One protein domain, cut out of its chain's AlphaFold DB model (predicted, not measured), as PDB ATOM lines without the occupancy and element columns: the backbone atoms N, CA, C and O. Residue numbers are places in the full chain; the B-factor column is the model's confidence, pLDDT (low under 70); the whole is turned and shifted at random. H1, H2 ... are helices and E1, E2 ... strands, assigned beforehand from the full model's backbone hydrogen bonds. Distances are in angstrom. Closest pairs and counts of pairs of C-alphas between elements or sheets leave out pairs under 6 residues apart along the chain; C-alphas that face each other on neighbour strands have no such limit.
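AT A GLANCE: This is residues 10 to 139 of the 139 residues of the protein "EF-hand_13 domain-containing protein" of Rhizopus microsporus (UniProt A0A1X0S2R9). What does the model look like? A tiny sheet of two short strands, E1 and E2, is linked through the short helix H7 to the longest helix, H1, and H4 runs from H1 towards the sheet. H5 and H6 pack together at the sheet's end of the domain, while H2, H3 and the loop of residues 55 to 69 lie beyond the other side of H1. How is it made up? The printed part has 130 residues with seven named helices and two named strands, in the order H1 H2 H3 H4 E1 H5 H6 E2 H7; the class is mostly helix, and the sheet is antiparallel with the order E1 - E2. The whole is compact, with a radius of gyration of the C-alphas of 15.8 A and spans of 44 by 33 by 26 A.

IN THESE COORDINATES: Where are the strands? E1 is residues 90 to 92, 6.5 A long, and E2 is residues 130 to 132, 6.6 A long. Where are the helices? H1 is residues 13 to 30, from C-alpha 13 at (220.204, 161.607, 162.601), 25.8 A long; H4 is residues 70 to 83, 20.2 A long; H6 is residues 106 to 115, 14.1 A long. H2 is residues 40 to 45, H3 residues 48 to 54, H5 residues 93 to 97, and H7 residues 133 to 137, ending at C-alpha 137 at (213.551, 149.020, 174.833).

HOW THE PARTS SIT: How do the strands pair? E1 and E2 are antiparallel at 149 degrees, with N 91 and O 131 within hydrogen-bond range at 2.8 A. What is near the sheet? The closest C-alphas of H6 and E2 are those of Met 113 and Leu 131, 6.9 A apart. H5 and H6 touch, closest at the C-alphas of Leu 97 and Val 109, 6.5 A. How do H1, H4 and H7 stand? H1 touches H7 with residues 18 to 25 alone, closest at the C-alphas of Glu 21 and Leu 134, 6.8 A. With residues 18 to 22 alone H1 touches H4, only just about perpendicular at 71 degrees, closest at the C-alphas of Tyr 19 and Phe 73, 6.3 A. H4 and H7 only just touch, with 3 pairs of C-alphas within 8 A, closest at Leu 76 and Ile 137, 6.9 A. What of H2, H3 and the helix backbones? H2 and H3 meet only through their link, and each is close to but not clearly touching H1, with closest C-alphas Asp 30 and Gln 45 at 7.2 A, and Ile 27 and Phe 48 at 7.0 A. Every O i to N i+4 pair is within hydrogen-bond range in H1, H2, H3, H5, H6 and H7, and 9 of 10 are in H4.

THE WHOLE: How far does it reach? The two C-alphas farthest apart, those of Ala 57 and Lys 107, are 46.7 A apart. Is it continuous? The printed part has no cut, and the links H3 to H4 and H6 to E2 are long. Where is confidence low? The mean pLDDT of the printed part is 86.7, and residue 120, residues 122 to 128 and residue 139 are under 70.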
ATOM      1  N   VAL A  10     227.048 159.090 161.505       72.75
ATOM      2  CA  VAL A  10     227.124 160.565 161.455       72.75
ATOM      3  C   VAL A  10     226.078 161.170 160.511       72.75
ATOM      4  O   VAL A  10     225.483 162.193 160.843       72.75
ATOM      5  N   ASP A  11     225.774 160.478 159.417       77.31
ATOM      6  CA  ASP A  11     224.860 160.965 158.382       77.31
ATOM      7  C   ASP A  11     223.391 160.560 158.606       77.31
ATOM      8  O   ASP A  11     222.512 160.980 157.854       77.31
ATOM      9  N   ASN A  12     223.084 159.772 159.646       83.75
ATOM     10  CA  ASN A  12     221.724 159.306 159.933       83.75
ATOM     11  C   ASN A  12     221.234 159.768 161.315       83.75
ATOM     12  O   ASN A  12     221.318 159.045 162.309       83.75
ATOM     13  N   ALA A  13     220.676 160.980 161.365       83.31
ATOM     14  CA  ALA A  13     220.204 161.607 162.601       83.31
ATOM     15  C   ALA A  13     219.143 160.778 163.354       83.31
ATOM     16  O   ALA A  13     219.161 160.742 164.583       83.31
ATOM     17  N   MET A  14     218.257 160.072 162.641       83.00
ATOM     18  CA  MET A  14     217.239 159.224 163.274       83.00
ATOM     19  C   MET A  14     217.895 158.054 164.019       83.00
ATOM     20  O   MET A  14     217.597 157.822 165.189       83.00
ATOM     21  N   PHE A  15     218.830 157.346 163.378       85.44
ATOM     22  CA  PHE A  15     219.552 156.240 164.014       85.44
ATOM     23  C   PHE A  15     220.417 156.704 165.187       85.44
ATOM     24  O   PHE A  15     220.503 156.004 166.194       85.44
ATOM     25  N   GLN A  16     221.023 157.890 165.092       87.81
ATOM     26  CA  GLN A  16     221.764 158.477 166.209       87.81
ATOM     27  C   GLN A  16     220.874 158.705 167.426       87.81
ATOM     28  O   GLN A  16     221.265 158.358 168.538       87.81
ATOM     29  N   GLU A  17     219.683 159.273 167.223       89.75
ATOM     30  CA  GLU A  17     218.741 159.523 168.311       89.75
ATOM     31  C   GLU A  17     218.344 158.208 168.994       89.75
ATOM     32  O   GLU A  17     218.453 158.099 170.216       89.75
ATOM     33  N   ARG A  18     217.995 157.171 168.218       90.88
ATOM     34  CA  ARG A  18     217.616 155.855 168.767       90.88
ATOM     35  C   ARG A  18     218.770 155.148 169.475       90.88
ATOM     36  O   ARG A  18     218.568 154.508 170.509       90.88
ATOM     37  N   TYR A  19     219.987 155.283 168.953       92.06
ATOM     38  CA  TYR A  19     221.180 154.770 169.617       92.06
ATOM     39  C   TYR A  19     221.398 155.460 170.968       92.06
ATOM     40  O   TYR A  19     221.562 154.781 171.980       92.06
ATOM     41  N   ILE A  20     221.318 156.795 171.019       91.31
ATOM     42  CA  ILE A  20     221.448 157.565 172.266       91.31
ATOM     43  C   ILE A  20     220.357 157.165 173.267       91.31
ATOM     44  O   ILE A  20     220.665 156.906 174.429       91.31
ATOM     45  N   GLU A  21     219.102 157.059 172.826       91.56
ATOM     46  CA  GLU A  21     217.985 156.588 173.653       91.56
ATOM     47  C   GLU A  21     218.261 155.198 174.250       91.56
ATOM     48  O   GLU A  21     218.026 154.976 175.439       91.56
ATOM     49  N   THR A  22     218.844 154.291 173.461       92.88
ATOM     50  CA  THR A  22     219.218 152.940 173.907       92.88
ATOM     51  C   THR A  22     220.334 152.952 174.939       92.88
ATOM     52  O   THR A  22     220.233 152.278 175.966       92.88
ATOM     53  N   VAL A  23     221.380 153.748 174.708       93.00
ATOM     54  CA  VAL A  23     222.493 153.914 175.652       93.00
ATOM     55  C   VAL A  23     221.970 154.454 176.986       93.00
ATOM     56  O   VAL A  23     222.284 153.899 178.040       93.00
ATOM     57  N   ILE A  24     221.131 155.498 176.956       91.62
ATOM     58  CA  ILE A  24     220.523 156.085 178.158       91.62
ATOM     59  C   ILE A  24     219.667 155.045 178.882       91.62
ATOM     60  O   ILE A  24     219.835 154.851 180.085       91.62
ATOM     61  N   CYS A  25     218.783 154.351 178.166       91.00
ATOM     62  CA  CYS A  25     217.923 153.326 178.747       91.00
ATOM     63  C   CYS A  25     218.734 152.246 179.482       91.00
ATOM     64  O   CYS A  25     218.453 151.952 180.645       91.00
ATOM     65  N   LYS A  26     219.800 151.730 178.856       91.69
ATOM     66  CA  LYS A  26     220.704 150.750 179.475       91.69
ATOM     67  C   LYS A  26     221.381 151.278 180.737       91.69
ATOM     68  O   LYS A  26     221.405 150.578 181.740       91.69
ATOM     69  N   ILE A  27     221.856 152.526 180.737       92.25
ATOM     70  CA  ILE A  27     222.465 153.135 181.931       92.25
ATOM     71  C   ILE A  27     221.469 153.163 183.101       92.25
ATOM     72  O   ILE A  27     221.825 152.830 184.230       92.25
ATOM     73  N   PHE A  28     220.211 153.538 182.850       91.25
ATOM     74  CA  PHE A  28     219.170 153.530 183.883       91.25
ATOM     75  C   PHE A  28     218.783 152.113 184.322       91.25
ATOM     76  O   PHE A  28     218.513 151.905 185.510       91.25
ATOM     77  N   TYR A  29     218.786 151.155 183.396       89.50
ATOM     78  CA  TYR A  29     218.543 149.744 183.675       89.50
ATOM     79  C   TYR A  29     219.634 149.154 184.584       89.50
ATOM     80  O   TYR A  29     219.322 148.626 185.654       89.50
ATOM     81  N   ASP A  30     220.909 149.351 184.243       90.88
ATOM     82  CA  ASP A  30     222.062 148.886 185.026       90.88
ATOM     83  C   ASP A  30     222.116 149.555 186.412       90.88
ATOM     84  O   ASP A  30     222.425 148.920 187.425       90.88
ATOM     85  N   ALA A  31     221.718 150.830 186.489       91.62
ATOM     86  CA  ALA A  31     221.560 151.576 187.737       91.62
ATOM     87  C   ALA A  31     220.350 151.141 188.589       91.62
ATOM     88  O   ALA A  31     220.154 151.676 189.687       91.62
ATOM     89  N   LYS A  32     219.490 150.243 188.080       89.75
ATOM     90  CA  LYS A  32     218.197 149.856 188.677       89.75
ATOM     91  C   LYS A  32     217.326 151.074 189.018       89.75
ATOM     92  O   LYS A  32     216.686 151.140 190.072       89.75
ATOM     93  N   CYS A  33     217.339 152.081 188.145       89.31
ATOM     94  CA  CYS A  33     216.667 153.360 188.346       89.31
ATOM     95  C   CYS A  33     215.380 153.450 187.512       89.31
ATOM     96  O   CYS A  33     215.355 153.999 186.416       89.31
ATOM     97  N   TYR A  34     214.274 152.966 188.072       83.75
ATOM     98  CA  TYR A  34     212.967 152.978 187.396       83.75
ATOM     99  C   TYR A  34     212.211 154.315 187.525       83.75
ATOM    100  O   TYR A  34     211.188 154.525 186.880       83.75
ATOM    101  N   THR A  35     212.697 155.235 188.366       85.38
ATOM    102  CA  THR A  35     212.034 156.517 188.674       85.38
ATOM    103  C   THR A  35     212.372 157.641 187.695       85.38
ATOM    104  O   THR A  35     211.726 158.685 187.727       85.38
ATOM    105  N   GLY A  36     213.421 157.478 186.880       84.31
ATOM    106  CA  GLY A  36     213.953 158.524 185.992       84.31
ATOM    107  C   GLY A  36     214.816 159.564 186.673       84.31
ATOM    108  O   GLY A  36     215.314 160.476 186.021       84.31
ATOM    109  N   ARG A  37     215.004 159.449 187.987       88.25
ATOM    110  CA  ARG A  37     215.833 160.365 188.764       88.25
ATOM    111  C   ARG A  37     216.917 159.568 189.451       88.25
ATOM    112  O   ARG A  37     216.710 159.022 190.533       88.25
ATOM    113  N   MET A  38     218.060 159.504 188.784       91.50
ATOM    114  CA  MET A  38     219.216 158.778 189.274       91.50
ATOM    115  C   MET A  38     219.907 159.570 190.382       91.50
ATOM    116  O   MET A  38     220.288 160.724 190.191       91.50
ATOM    117  N   ASN A  39     220.069 158.948 191.548       94.06
ATOM    118  CA  ASN A  39     220.917 159.488 192.607       94.06
ATOM    119  C   ASN A  39     222.377 159.020 192.440       94.06
ATOM    120  O   ASN A  39     222.678 158.138 191.637       94.06
ATOM    121  N   LEU A  40     223.295 159.584 193.228       93.75
ATOM    122  CA  LEU A  40     224.724 159.267 193.122       93.75
ATOM    123  C   LEU A  40     225.048 157.784 193.382       93.75
ATOM    124  O   LEU A  40     225.958 157.244 192.759       93.75
ATOM    125  N   ALA A  41     224.327 157.118 194.288       94.31
ATOM    126  CA  ALA A  41     224.555 155.703 194.582       94.31
ATOM    127  C   ALA A  41     224.171 154.817 193.385       94.31
ATOM    128  O   ALA A  41     224.950 153.955 192.988       94.31
ATOM    129  N   GLN A  42     223.020 155.090 192.763       94.69
ATOM    130  CA  GLN A  42     222.572 154.422 191.537       94.69
ATOM    131  C   GLN A  42     223.515 154.700 190.362       94.69
ATOM    132  O   GLN A  42     223.867 153.791 189.616       94.69
ATOM    133  N   PHE A  43     223.996 155.939 190.236       93.75
ATOM    134  CA  PHE A  43     224.974 156.290 189.208       93.75
ATOM    135  C   PHE A  43     226.275 155.498 189.365       93.75
ATOM    136  O   PHE A  43     226.776 154.946 188.391       93.75
ATOM    137  N   ARG A  44     226.794 155.356 190.590       92.69
ATOM    138  CA  ARG A  44     227.964 154.500 190.851       92.69
ATOM    139  C   ARG A  44     227.687 153.032 190.520       92.69
ATOM    140  O   ARG A  44     228.545 152.377 189.943       92.69
ATOM    141  N   GLN A  45     226.489 152.536 190.833       91.75
ATOM    142  CA  GLN A  45     226.084 151.160 190.530       91.75
ATOM    143  C   GLN A  45     226.048 150.855 189.025       91.75
ATOM    144  O   GLN A  45     226.351 149.729 188.641       91.75
ATOM    145  N   SER A  46     225.739 151.848 188.184       91.31
ATOM    146  CA  SER A  46     225.738 151.693 186.722       91.31
ATOM    147  C   SER A  46     227.115 151.413 186.109       91.31
ATOM    148  O   SER A  46     227.186 151.068 184.936       91.31
ATOM    149  N   GLN A  47     228.212 151.623 186.856       91.19
ATOM    150  CA  GLN A  47     229.595 151.525 186.351       91.19
ATOM    151  C   GLN A  47     229.864 152.402 185.111       91.19
ATOM    152  O   GLN A  47     230.820 152.185 184.364       91.19
ATOM    153  N   PHE A  48     229.050 153.439 184.888       92.50
ATOM    154  CA  PHE A  48     229.147 154.277 183.696       92.50
ATOM    155  C   PHE A  48     230.504 154.979 183.570       92.50
ATOM    156  O   PHE A  48     231.066 155.047 182.480       92.50
ATOM    157  N   THR A  49     231.077 155.451 184.682       90.44
ATOM    158  CA  THR A  49     232.396 156.102 184.677       90.44
ATOM    159  C   THR A  49     233.505 155.148 184.228       90.44
ATOM    160  O   THR A  49     234.326 155.522 183.397       90.44
ATOM    161  N   GLU A  50     233.513 153.913 184.734       89.94
ATOM    162  CA  GLU A  50     234.482 152.873 184.347       89.94
ATOM    163  C   GLU A  50     234.290 152.467 182.878       89.94
ATOM    164  O   GLU A  50     235.247 152.293 182.121       89.94
ATOM    165  N   THR A  51     233.031 152.413 182.438       90.19
ATOM    166  CA  THR A  51     232.671 152.149 181.042       90.19
ATOM    167  C   THR A  51     233.201 153.241 180.105       90.19
ATOM    168  O   THR A  51     233.770 152.932 179.065       90.19
ATOM    169  N   ILE A  52     233.085 154.520 180.475       89.44
ATOM    170  CA  ILE A  52     233.684 155.625 179.704       89.44
ATOM    171  C   ILE A  52     235.210 155.552 179.718       89.44
ATOM    172  O   ILE A  52     235.839 155.803 178.697       89.44
ATOM    173  N   GLN A  53     235.825 155.231 180.855       87.88
ATOM    174  CA  GLN A  53     237.285 155.172 180.954       87.88
ATOM    175  C   GLN A  53     237.892 154.050 180.104       87.88
ATOM    176  O   GLN A  53     239.015 154.188 179.629       87.88
ATOM    177  N   SER A  54     237.154 152.957 179.905       85.69
ATOM    178  CA  SER A  54     237.571 151.841 179.050       85.69
ATOM    179  C   SER A  54     237.318 152.076 177.556       85.69
ATOM    180  O   SER A  54     237.894 151.365 176.736       85.69
ATOM    181  N   LEU A  55     236.516 153.082 177.188       86.00
ATOM    182  CA  LEU A  55     236.301 153.483 175.799       86.00
ATOM    183  C   LEU A  55     237.511 154.255 175.268       86.00
ATOM    184  O   LEU A  55     237.741 155.416 175.606       86.00
ATOM    185  N   ASN A  56     238.251 153.624 174.367       83.31
ATOM    186  CA  ASN A  56     239.301 154.258 173.575       83.31
ATOM    187  C   ASN A  56     238.919 154.255 172.086       83.31
ATOM    188  O   ASN A  56     237.959 153.606 171.692       83.31
ATOM    189  N   ALA A  57     239.666 154.968 171.239       72.50
ATOM    190  CA  ALA A  57     239.343 155.088 169.811       72.50
ATOM    191  C   ALA A  57     239.371 153.753 169.033       72.50
ATOM    192  O   ALA A  57     238.771 153.668 167.963       72.50
ATOM    193  N   GLU A  58     240.051 152.736 169.568       74.62
ATOM    194  CA  GLU A  58     240.194 151.397 168.983       74.62
ATOM    195  C   GLU A  58     239.119 150.414 169.478       74.62
ATOM    196  O   GLU A  58     239.088 149.261 169.053       74.62
ATOM    197  N   THR A  59     238.231 150.842 170.382       79.69
ATOM    198  CA  THR A  59     237.222 149.967 170.982       79.69
ATOM    199  C   THR A  59     236.204 149.537 169.932       79.69
ATOM    200  O   THR A  59     235.448 150.351 169.404       79.69
ATOM    201  N   ASP A  60     236.117 148.240 169.648       83.00
ATOM    202  CA  ASP A  60     235.088 147.738 168.744       83.00
ATOM    203  C   ASP A  60     233.731 147.646 169.453       83.00
ATOM    204  O   ASP A  60     233.437 146.704 170.194       83.00
ATOM    205  N   LEU A  61     232.872 148.629 169.183       84.38
ATOM    206  CA  LEU A  61     231.530 148.735 169.756       84.38
ATOM    207  C   LEU A  61     230.595 147.579 169.367       84.38
ATOM    208  O   LEU A  61     229.543 147.416 169.983       84.38
ATOM    209  N   ASN A  62     230.955 146.756 168.381       82.75
ATOM    210  CA  ASN A  62     230.199 145.546 168.050       82.75
ATOM    211  C   ASN A  62     230.499 144.374 168.997       82.75
ATOM    212  O   ASN A  62     229.700 143.438 169.071       82.75
ATOM    213  N   HIS A  63     231.628 144.425 169.711       82.06
ATOM    214  CA  HIS A  63     232.113 143.356 170.589       82.06
ATOM    215  C   HIS A  63     232.063 143.718 172.079       82.06
ATOM    216  O   HIS A  63     232.294 142.853 172.923       82.06
ATOM    217  N   VAL A  64     231.732 144.963 172.430       86.25
ATOM    218  CA  VAL A  64     231.490 145.336 173.829       86.25
ATOM    219  C   VAL A  64     230.122 144.841 174.310       86.25
ATOM    220  O   VAL A  64     229.154 144.773 173.551       86.25
ATOM    221  N   HIS A  65     230.038 144.549 175.607       85.38
ATOM    222  CA  HIS A  65     228.820 144.093 176.289       85.38
ATOM    223  C   HIS A  65     228.254 145.138 177.266       85.38
ATOM    224  O   HIS A  65     227.517 144.801 178.187       85.38
ATOM    225  N   ASN A  66     228.634 146.407 177.099       89.69
ATOM    226  CA  ASN A  66     228.226 147.510 177.967       89.69
ATOM    227  C   ASN A  66     227.138 148.383 177.304       89.69
ATOM    228  O   ASN A  66     226.576 148.041 176.253       89.69
ATOM    229  N   CYS A  67     226.831 149.532 177.913       89.69
ATOM    230  CA  CYS A  67     225.807 150.446 177.409       89.69
ATOM    231  C   CYS A  67     226.080 150.988 175.993       89.69
ATOM    232  O   CYS A  67     225.124 151.356 175.319       89.69
ATOM    233  N   PHE A  68     227.325 150.943 175.502       91.88
ATOM    234  CA  PHE A  68     227.729 151.390 174.162       91.88
ATOM    235  C   PHE A  68     227.765 150.278 173.103       91.88
ATOM    236  O   PHE A  68     228.266 150.493 172.000       91.88
ATOM    237  N   SER A  69     227.258 149.081 173.409       91.69
ATOM    238  CA  SER A  69     227.183 148.003 172.421       91.69
ATOM    239  C   SER A  69     226.273 148.388 171.253       91.69
ATOM    240  O   SER A  69     225.046 148.450 171.396       91.69
ATOM    241  N   TYR A  70     226.874 148.610 170.083       90.19
ATOM    242  CA  TYR A  70     226.135 148.890 168.854       90.19
ATOM    243  C   TYR A  70     225.341 147.662 168.402       90.19
ATOM    244  O   TYR A  70     224.211 147.786 167.933       90.19
ATOM    245  N   LYS A  71     225.899 146.462 168.611       89.44
ATOM    246  CA  LYS A  71     225.230 145.197 168.296       89.44
ATOM    247  C   LYS A  71     223.918 145.051 169.064       89.44
ATOM    248  O   LYS A  71     222.901 144.707 168.467       89.44
ATOM    249  N   ASP A  72     223.929 145.345 170.361       90.81
ATOM    250  CA  ASP A  72     222.717 145.269 171.178       90.81
ATOM    251  C   ASP A  72     221.666 146.284 170.724       90.81
ATOM    252  O   ASP A  72     220.489 145.942 170.616       90.81
ATOM    253  N   PHE A  73     222.089 147.514 170.412       92.62
ATOM    254  CA  PHE A  73     221.204 148.518 169.822       92.62
ATOM    255  C   PHE A  73     220.580 148.015 168.519       92.62
ATOM    256  O   PHE A  73     219.361 148.044 168.375       92.62
ATOM    257  N   TYR A  74     221.399 147.518 167.592       91.31
ATOM    258  CA  TYR A  74     220.934 147.084 166.280       91.31
ATOM    259  C   TYR A  74     219.927 145.935 166.393       91.31
ATOM    260  O   TYR A  74     218.877 145.972 165.759       91.31
ATOM    261  N   VAL A  75     220.185 144.950 167.261       92.06
ATOM    262  CA  VAL A  75     219.249 143.839 167.501       92.06
ATOM    263  C   VAL A  75     217.921 144.336 168.079       92.06
ATOM    264  O   VAL A  75     216.861 143.889 167.633       92.06
ATOM    265  N   LEU A  76     217.949 145.252 169.054       92.25
ATOM    266  CA  LEU A  76     216.730 145.832 169.629       92.25
ATOM    267  C   LEU A  76     215.949 146.642 168.593       92.25
ATOM    268  O   LEU A  76     214.735 146.470 168.471       92.25
ATOM    269  N   TYR A  77     216.644 147.479 167.822       92.50
ATOM    270  CA  TYR A  77     216.044 148.303 166.783       92.50
ATOM    271  C   TYR A  77     215.437 147.459 165.659       92.50
ATOM    272  O   TYR A  77     214.298 147.701 165.289       92.50
ATOM    273  N   CYS A  78     216.118 146.414 165.175       92.44
ATOM    274  CA  CYS A  78     215.554 145.510 164.166       92.44
ATOM    275  C   CYS A  78     214.274 144.822 164.647       92.44
ATOM    276  O   CYS A  78     213.337 144.668 163.868       92.44
ATOM    277  N   LYS A  79     214.214 144.413 165.922       92.94
ATOM    278  CA  LYS A  79     212.991 143.822 166.477       92.94
ATOM    279  C   LYS A  79     211.859 144.838 166.572       92.94
ATOM    280  O   LYS A  79     210.732 144.482 166.269       92.94
ATOM    281  N   PHE A  80     212.159 146.072 166.973       92.94
ATOM    282  CA  PHE A  80     211.176 147.152 166.986       92.94
ATOM    283  C   PHE A  80     210.660 147.446 165.571       92.94
ATOM    284  O   PHE A  80     209.460 147.421 165.336       92.94
ATOM    285  N   TRP A  81     211.575 147.627 164.618       92.19
ATOM    286  CA  TRP A  81     211.273 147.911 163.216       92.19
ATOM    287  C   TRP A  81     210.456 146.799 162.545       92.19
ATOM    288  O   TRP A  81     209.616 147.067 161.699       92.19
ATOM    289  N   ALA A  82     210.662 145.539 162.938       92.56
ATOM    290  CA  ALA A  82     209.850 144.429 162.447       92.56
ATOM    291  C   ALA A  82     208.390 144.471 162.944       92.56
ATOM    292  O   ALA A  82     207.532 143.847 162.323       92.56
ATOM    293  N   LEU A  83     208.106 145.164 164.050       92.94
ATOM    294  CA  LEU A  83     206.746 145.360 164.562       92.94
ATOM    295  C   LEU A  83     206.109 146.640 164.001       92.94
ATOM    296  O   LEU A  83     204.956 146.601 163.595       92.94
ATOM    297  N   ASP A  84     206.870 147.735 163.952       93.31
ATOM    298  CA  ASP A  84     206.466 149.057 163.447       93.31
ATOM    299  C   ASP A  84     206.505 149.100 161.905       93.31
ATOM    300  O   ASP A  84     207.472 149.566 161.291       93.31
ATOM    301  N   GLN A  85     205.476 148.532 161.269       90.81
ATOM    302  CA  GLN A  85     205.386 148.385 159.808       90.81
ATOM    303  C   GLN A  85     205.095 149.701 159.075       90.81
ATOM    304  O   GLN A  85     205.449 149.838 157.903       90.81
ATOM    305  N   ASP A  86     204.434 150.653 159.731       92.50
ATOM    306  CA  ASP A  86     204.128 151.982 159.199       92.50
ATOM    307  C   ASP A  86     205.200 153.032 159.532       92.50
ATOM    308  O   ASP A  86     205.163 154.139 158.987       92.50
ATOM    309  N   HIS A  87     206.217 152.642 160.306       89.88
ATOM    310  CA  HIS A  87     207.423 153.413 160.601       89.88
ATOM    311  C   HIS A  87     207.129 154.742 161.310       89.88
ATOM    312  O   HIS A  87     207.816 155.747 161.082       89.88
ATOM    313  N   ASP A  88     206.108 154.754 162.166       90.75
ATOM    314  CA  ASP A  88     205.689 155.930 162.929       90.75
ATOM    315  C   ASP A  88     206.367 156.020 164.314       90.75
ATOM    316  O   ASP A  88     206.197 157.010 165.038       90.75
ATOM    317  N   LEU A  89     207.218 155.037 164.644       89.62
ATOM    318  CA  LEU A  89     207.918 154.867 165.920       89.62
ATOM    319  C   LEU A  89     206.988 154.607 167.110       89.62
ATOM    320  O   LEU A  89     207.374 154.833 168.272       89.62
ATOM    321  N   LEU A  90     205.792 154.100 166.833       90.88
ATOM    322  CA  LEU A  90     204.791 153.697 167.799       90.88
ATOM    323  C   LEU A  90     204.483 152.209 167.624       90.88
ATOM    324  O   LEU A  90     204.517 151.644 166.543       90.88
ATOM    325  N   ILE A  91     204.213 151.550 168.743       91.88
ATOM    326  CA  ILE A  91     203.789 150.154 168.776       91.88
ATOM    327  C   ILE A  91     202.414 150.118 169.412       91.88
ATOM    328  O   ILE A  91     202.244 150.495 170.581       91.88
ATOM    329  N   TYR A  92     201.441 149.658 168.642       92.12
ATOM    330  CA  TYR A  92     200.092 149.393 169.100       92.12
ATOM    331  C   TYR A  92     199.979 147.964 169.638       92.12
ATOM    332  O   TYR A  92     200.849 147.109 169.456       92.12
ATOM    333  N   GLU A  93     198.869 147.687 170.322       92.00
ATOM    334  CA  GLU A  93     198.594 146.362 170.887       92.00
ATOM    335  C   GLU A  93     198.640 145.262 169.812       92.00
ATOM    336  O   GLU A  93     199.235 144.207 170.029       92.00
ATOM    337  N   ASN A  94     198.094 145.546 168.623       91.69
ATOM    338  CA  ASN A  94     198.088 144.623 167.487       91.69
ATOM    339  C   ASN A  94     199.491 144.327 166.946       91.69
ATOM    340  O   ASN A  94     199.761 143.193 166.553       91.69
ATOM    341  N   ASP A  95     200.393 145.306 166.958       93.75
ATOM    342  CA  ASP A  95     201.769 145.097 166.504       93.75
ATOM    343  C   ASP A  95     202.493 144.180 167.489       93.75
ATOM    344  O   ASP A  95     203.122 143.196 167.099       93.75
ATOM    345  N   LEU A  96     202.316 144.428 168.792       91.75
ATOM    346  CA  LEU A  96     202.926 143.625 169.849       91.75
ATOM    347  C   LEU A  96     202.363 142.193 169.916       91.75
ATOM    348  O   LEU A  96     203.093 141.274 170.292       91.75
ATOM    349  N   LEU A  97     201.109 141.972 169.502       92.81
ATOM    350  CA  LEU A  97     200.547 140.627 169.318       92.81
ATOM    351  C   LEU A  97     201.296 139.817 168.260       92.81
ATOM    352  O   LEU A  97     201.322 138.600 168.362       92.81
ATOM    353  N   ASN A  98     201.947 140.455 167.288       91.56
ATOM    354  CA  ASN A  98     202.741 139.759 166.273       91.56
ATOM    355  C   ASN A  98     204.189 139.495 166.722       91.56
ATOM    356  O   ASN A  98     204.973 138.887 165.984       91.56
ATOM    357  N   TYR A  99     204.557 139.887 167.948       90.38
ATOM    358  CA  TYR A  99     205.911 139.711 168.461       90.38
ATOM    359  C   TYR A  99     206.360 138.246 168.448       90.38
ATOM    360  O   TYR A  99     205.704 137.360 169.004       90.38
ATOM    361  N   ASN A 100     207.509 138.002 167.805       86.94
ATOM    362  CA  ASN A 100     208.092 136.679 167.567       86.94
ATOM    363  C   ASN A 100     207.103 135.653 166.975       86.94
ATOM    364  O   ASN A 100     207.187 134.470 167.289       86.94
ATOM    365  N   GLY A 101     206.170 136.084 166.120       86.00
ATOM    366  CA  GLY A 101     205.184 135.186 165.509       86.00
ATOM    367  C   GLY A 101     204.004 134.852 166.424       86.00
ATOM    368  O   GLY A 101     203.443 133.765 166.323       86.00
ATOM    369  N   GLY A 102     203.642 135.761 167.333       88.00
ATOM    370  CA  GLY A 102     202.438 135.626 168.157       88.00
ATOM    371  C   GLY A 102     202.570 134.699 169.355       88.00
ATOM    372  O   GLY A 102     201.603 134.075 169.780       88.00
ATOM    373  N   ILE A 103     203.772 134.613 169.929       92.44
ATOM    374  CA  ILE A 103     204.033 133.762 171.101       92.44
ATOM    375  C   ILE A 103     203.389 134.347 172.373       92.44
ATOM    376  O   ILE A 103     203.090 133.619 173.320       92.44
ATOM    377  N   LEU A 104     203.180 135.668 172.422       90.56
ATOM    378  CA  LEU A 104     202.591 136.339 173.578       90.56
ATOM    379  C   LEU A 104     201.063 136.219 173.554       90.56
ATOM    380  O   LEU A 104     200.414 136.590 172.584       90.56
ATOM    381  N   SER A 105     200.473 135.758 174.661       93.56
ATOM    382  CA  SER A 105     199.011 135.762 174.816       93.56
ATOM    383  C   SER A 105     198.459 137.191 174.867       93.56
ATOM    384  O   SER A 105     199.089 138.062 175.470       93.56
ATOM    385  N   GLU A 106     197.236 137.401 174.376       92.31
ATOM    386  CA  GLU A 106     196.546 138.702 174.426       92.31
ATOM    387  C   GLU A 106     196.531 139.315 175.831       92.31
ATOM    388  O   GLU A 106     196.841 140.488 176.008       92.31
ATOM    389  N   LYS A 107     196.280 138.507 176.871       92.38
ATOM    390  CA  LYS A 107     196.300 138.981 178.266       92.38
ATOM    391  C   LYS A 107     197.661 139.542 178.672       92.38
ATOM    392  O   LYS A 107     197.718 140.528 179.402       92.38
ATOM    393  N   LEU A 108     198.747 138.902 178.239       92.06
ATOM    394  CA  LEU A 108     200.104 139.348 178.543       92.06
ATOM    395  C   LEU A 108     200.427 140.638 177.790       92.06
ATOM    396  O   LEU A 108     200.928 141.576 178.403       92.06
ATOM    397  N   VAL A 109     200.091 140.704 176.500       92.19
ATOM    398  CA  VAL A 109     200.256 141.919 175.692       92.19
ATOM    399  C   VAL A 109     199.504 143.082 176.332       92.19
ATOM    400  O   VAL A 109     200.109 144.108 176.634       92.19
ATOM    401  N   HIS A 110     198.239 142.883 176.686       90.56
ATOM    402  CA  HIS A 110     197.428 143.886 177.361       90.56
ATOM    403  C   HIS A 110     198.057 144.380 178.677       90.56
ATOM    404  O   HIS A 110     198.117 145.582 178.946       90.56
ATOM    405  N   GLN A 111     198.600 143.470 179.500       89.56
ATOM    406  CA  GLN A 111     199.327 143.851 180.718       89.56
ATOM    407  C   GLN A 111     200.584 144.675 180.409       89.56
ATOM    408  O   GLN A 111     200.866 145.646 181.115       89.56
ATOM    409  N   ILE A 112     201.328 144.326 179.357       89.44
ATOM    410  CA  ILE A 112     202.521 145.065 178.924       89.44
ATOM    411  C   ILE A 112     202.150 146.479 178.457       89.44
ATOM    412  O   ILE A 112     202.851 147.427 178.829       89.44
ATOM    413  N   MET A 113     201.056 146.629 177.704       88.06
ATOM    414  CA  MET A 113     200.543 147.925 177.237       88.06
ATOM    415  C   MET A 113     200.114 148.819 178.406       88.06
ATOM    416  O   MET A 113     200.432 150.009 178.444       88.06
ATOM    417  N   GLN A 114     199.446 148.249 179.411       84.94
ATOM    418  CA  GLN A 114     198.947 149.012 180.556       84.94
ATOM    419  C   GLN A 114     200.022 149.354 181.589       84.94
ATOM    420  O   GLN A 114     200.026 150.458 182.133       84.94
ATOM    421  N   ARG A 115     200.903 148.401 181.908       79.50
ATOM    422  CA  ARG A 115     201.778 148.470 183.092       79.50
ATOM    423  C   ARG A 115     203.261 148.469 182.779       79.50
ATOM    424  O   ARG A 115     204.052 148.799 183.652       79.50
ATOM    425  N   GLY A 116     203.658 148.109 181.567       72.56
ATOM    426  CA  GLY A 116     205.069 147.953 181.233       72.56
ATOM    427  C   GLY A 116     205.803 149.263 180.934       72.56
ATOM    428  O   GLY A 116     206.879 149.199 180.354       72.56
ATOM    429  N   ARG A 117     205.227 150.436 181.229       78.00
ATOM    430  CA  ARG A 117     205.906 151.726 181.036       78.00
ATOM    431  C   ARG A 117     206.772 152.032 182.248       78.00
ATOM    432  O   ARG A 117     206.282 152.005 183.378       78.00
ATOM    433  N   ILE A 118     208.038 152.367 182.019       73.19
ATOM    434  CA  ILE A 118     208.919 152.800 183.100       73.19
ATOM    435  C   ILE A 118     208.704 154.297 183.345       73.19
ATOM    436  O   ILE A 118     208.910 155.088 182.422       73.19
ATOM    437  N   PRO A 119     208.377 154.723 184.584       72.31
ATOM    438  CA  PRO A 119     208.187 156.135 184.928       72.31
ATOM    439  C   PRO A 119     209.340 157.045 184.496       72.31
ATOM    440  O   PRO A 119     209.120 158.216 184.203       72.31
ATOM    441  N   ALA A 120     210.554 156.493 184.442       69.56
ATOM    442  CA  ALA A 120     211.748 157.158 183.948       69.56
ATOM    443  C   ALA A 120     211.629 157.741 182.538       69.56
ATOM    444  O   ALA A 120     212.201 158.796 182.270       69.56
ATOM    445  N   PHE A 121     210.893 157.059 181.665       74.81
ATOM    446  CA  PHE A 121     210.810 157.369 180.240       74.81
ATOM    447  C   PHE A 121     209.376 157.643 179.776       74.81
ATOM    448  O   PHE A 121     209.175 158.117 178.658       74.81
ATOM    449  N   SER A 122     208.387 157.446 180.655       68.62
ATOM    450  CA  SER A 122     206.996 157.824 180.417       68.62
ATOM    451  C   SER A 122     206.877 159.316 180.097       68.62
ATOM    452  O   SER A 122     207.010 160.185 180.966       68.62
ATOM    453  N   ARG A 123     206.560 159.644 178.840       65.88
ATOM    454  CA  ARG A 123     206.185 161.013 178.463       65.88
ATOM    455  C   ARG A 123     204.836 161.355 179.103       65.88
ATOM    456  O   ARG A 123     203.909 160.553 179.078       65.88
ATOM    457  N   ARG A 124     204.692 162.587 179.614       55.38
ATOM    458  CA  ARG A 124     203.485 163.099 180.314       55.38
ATOM    459  C   ARG A 124     202.158 162.980 179.533       55.38
ATOM    460  O   ARG A 124     201.115 163.260 180.108       55.38
ATOM    461  N   GLN A 125     202.186 162.603 178.253       53.09
ATOM    462  CA  GLN A 125     201.021 162.478 177.368       53.09
ATOM    463  C   GLN A 125     200.944 161.118 176.642       53.09
ATOM    464  O   GLN A 125     200.280 161.022 175.612       53.09
ATOM    465  N   SER A 126     201.620 160.061 177.117       58.31
ATOM    466  CA  SER A 126     201.505 158.753 176.455       58.31
ATOM    467  C   SER A 126     200.081 158.207 176.604       58.31
ATOM    468  O   SER A 126     199.619 157.980 177.725       58.31
ATOM    469  N   LYS A 127     199.389 157.981 175.484       67.44
ATOM    470  CA  LYS A 127     198.110 157.262 175.481       67.44
ATOM    471  C   LYS A 127     198.333 155.830 175.993       67.44
ATOM    472  O   LYS A 127     199.369 155.249 175.672       67.44
ATOM    473  N   PRO A 128     197.392 155.255 176.763       69.12
ATOM    474  CA  PRO A 128     197.547 153.926 177.356       69.12
ATOM    475  C   PRO A 128     197.712 152.799 176.325       69.12
ATOM    476  O   PRO A 128     198.296 151.771 176.663       69.12
ATOM    477  N   ASP A 129     197.319 153.033 175.075       83.38
ATOM    478  CA  ASP A 129     197.250 152.002 174.031       83.38
ATOM    479  C   ASP A 129     198.444 152.025 173.066       83.38
ATOM    480  O   ASP A 129     198.427 151.346 172.044       83.38
ATOM    481  N   ILE A 130     199.476 152.824 173.372       88.12
ATOM    482  CA  ILE A 130     200.643 153.008 172.503       88.12
ATOM    483  C   ILE A 130     201.938 152.911 173.313       88.12
ATOM    484  O   ILE A 130     202.051 153.508 174.392       88.12
ATOM    485  N   LEU A 131     202.924 152.186 172.791       88.38
ATOM    486  CA  LEU A 131     204.293 152.152 173.301       88.38
ATOM    487  C   LEU A 131     205.215 152.908 172.346       88.38
ATOM    488  O   LEU A 131     205.206 152.667 171.146       88.38
ATOM    489  N   THR A 132     206.028 153.815 172.880       88.94
ATOM    490  CA  THR A 132     207.112 154.436 172.107       88.94
ATOM    491  C   THR A 132     208.322 153.504 172.022       88.94
ATOM    492  O   THR A 132     208.426 152.546 172.791       88.94
ATOM    493  N   TYR A 133     209.294 153.822 171.163       88.88
ATOM    494  CA  TYR A 133     210.587 153.123 171.140       88.88
ATOM    495  C   TYR A 133     211.222 152.988 172.535       88.88
ATOM    496  O   TYR A 133     211.603 151.889 172.929       88.88
ATOM    497  N   LEU A 134     211.257 154.075 173.319       87.12
ATOM    498  CA  LEU A 134     211.772 154.071 174.695       87.12
ATOM    499  C   LEU A 134     210.973 153.144 175.623       87.12
ATOM    500  O   LEU A 134     211.562 152.427 176.431       87.12
ATOM    501  N   ASP A 135     209.644 153.124 175.493       86.38
ATOM    502  CA  ASP A 135     208.802 152.208 176.269       86.38
ATOM    503  C   ASP A 135     209.035 150.744 175.881       86.38
ATOM    504  O   ASP A 135     208.797 149.868 176.706       86.38
ATOM    505  N   TYR A 136     209.455 150.470 174.644       87.44
ATOM    506  CA  TYR A 136     209.758 149.128 174.152       87.44
ATOM    507  C   TYR A 136     211.127 148.632 174.636       87.44
ATOM    508  O   TYR A 136     211.222 147.516 175.142       87.44
ATOM    509  N   ILE A 137     212.180 149.451 174.515       87.38
ATOM    510  CA  ILE A 137     213.551 149.020 174.833       87.38
ATOM    511  C   ILE A 137     213.849 148.930 176.332       87.38
ATOM    512  O   ILE A 137     214.780 148.229 176.716       87.38
ATOM    513  N   CYS A 138     213.086 149.628 177.177       73.31
ATOM    514  CA  CYS A 138     213.305 149.616 178.620       73.31
ATOM    515  C   CYS A 138     212.478 148.552 179.360       73.31
ATOM    516  O   CYS A 138     212.338 148.654 180.572       73.31
ATOM    517  N   LYS A 139     211.904 147.559 178.671       66.69
ATOM    518  CA  LYS A 139     211.145 146.462 179.303       66.69
ATOM    519  C   LYS A 139     212.016 145.296 179.748       66.69
ATOM    520  O   LYS A 139     213.024 145.005 179.070       66.69
TER     521      LYS A 139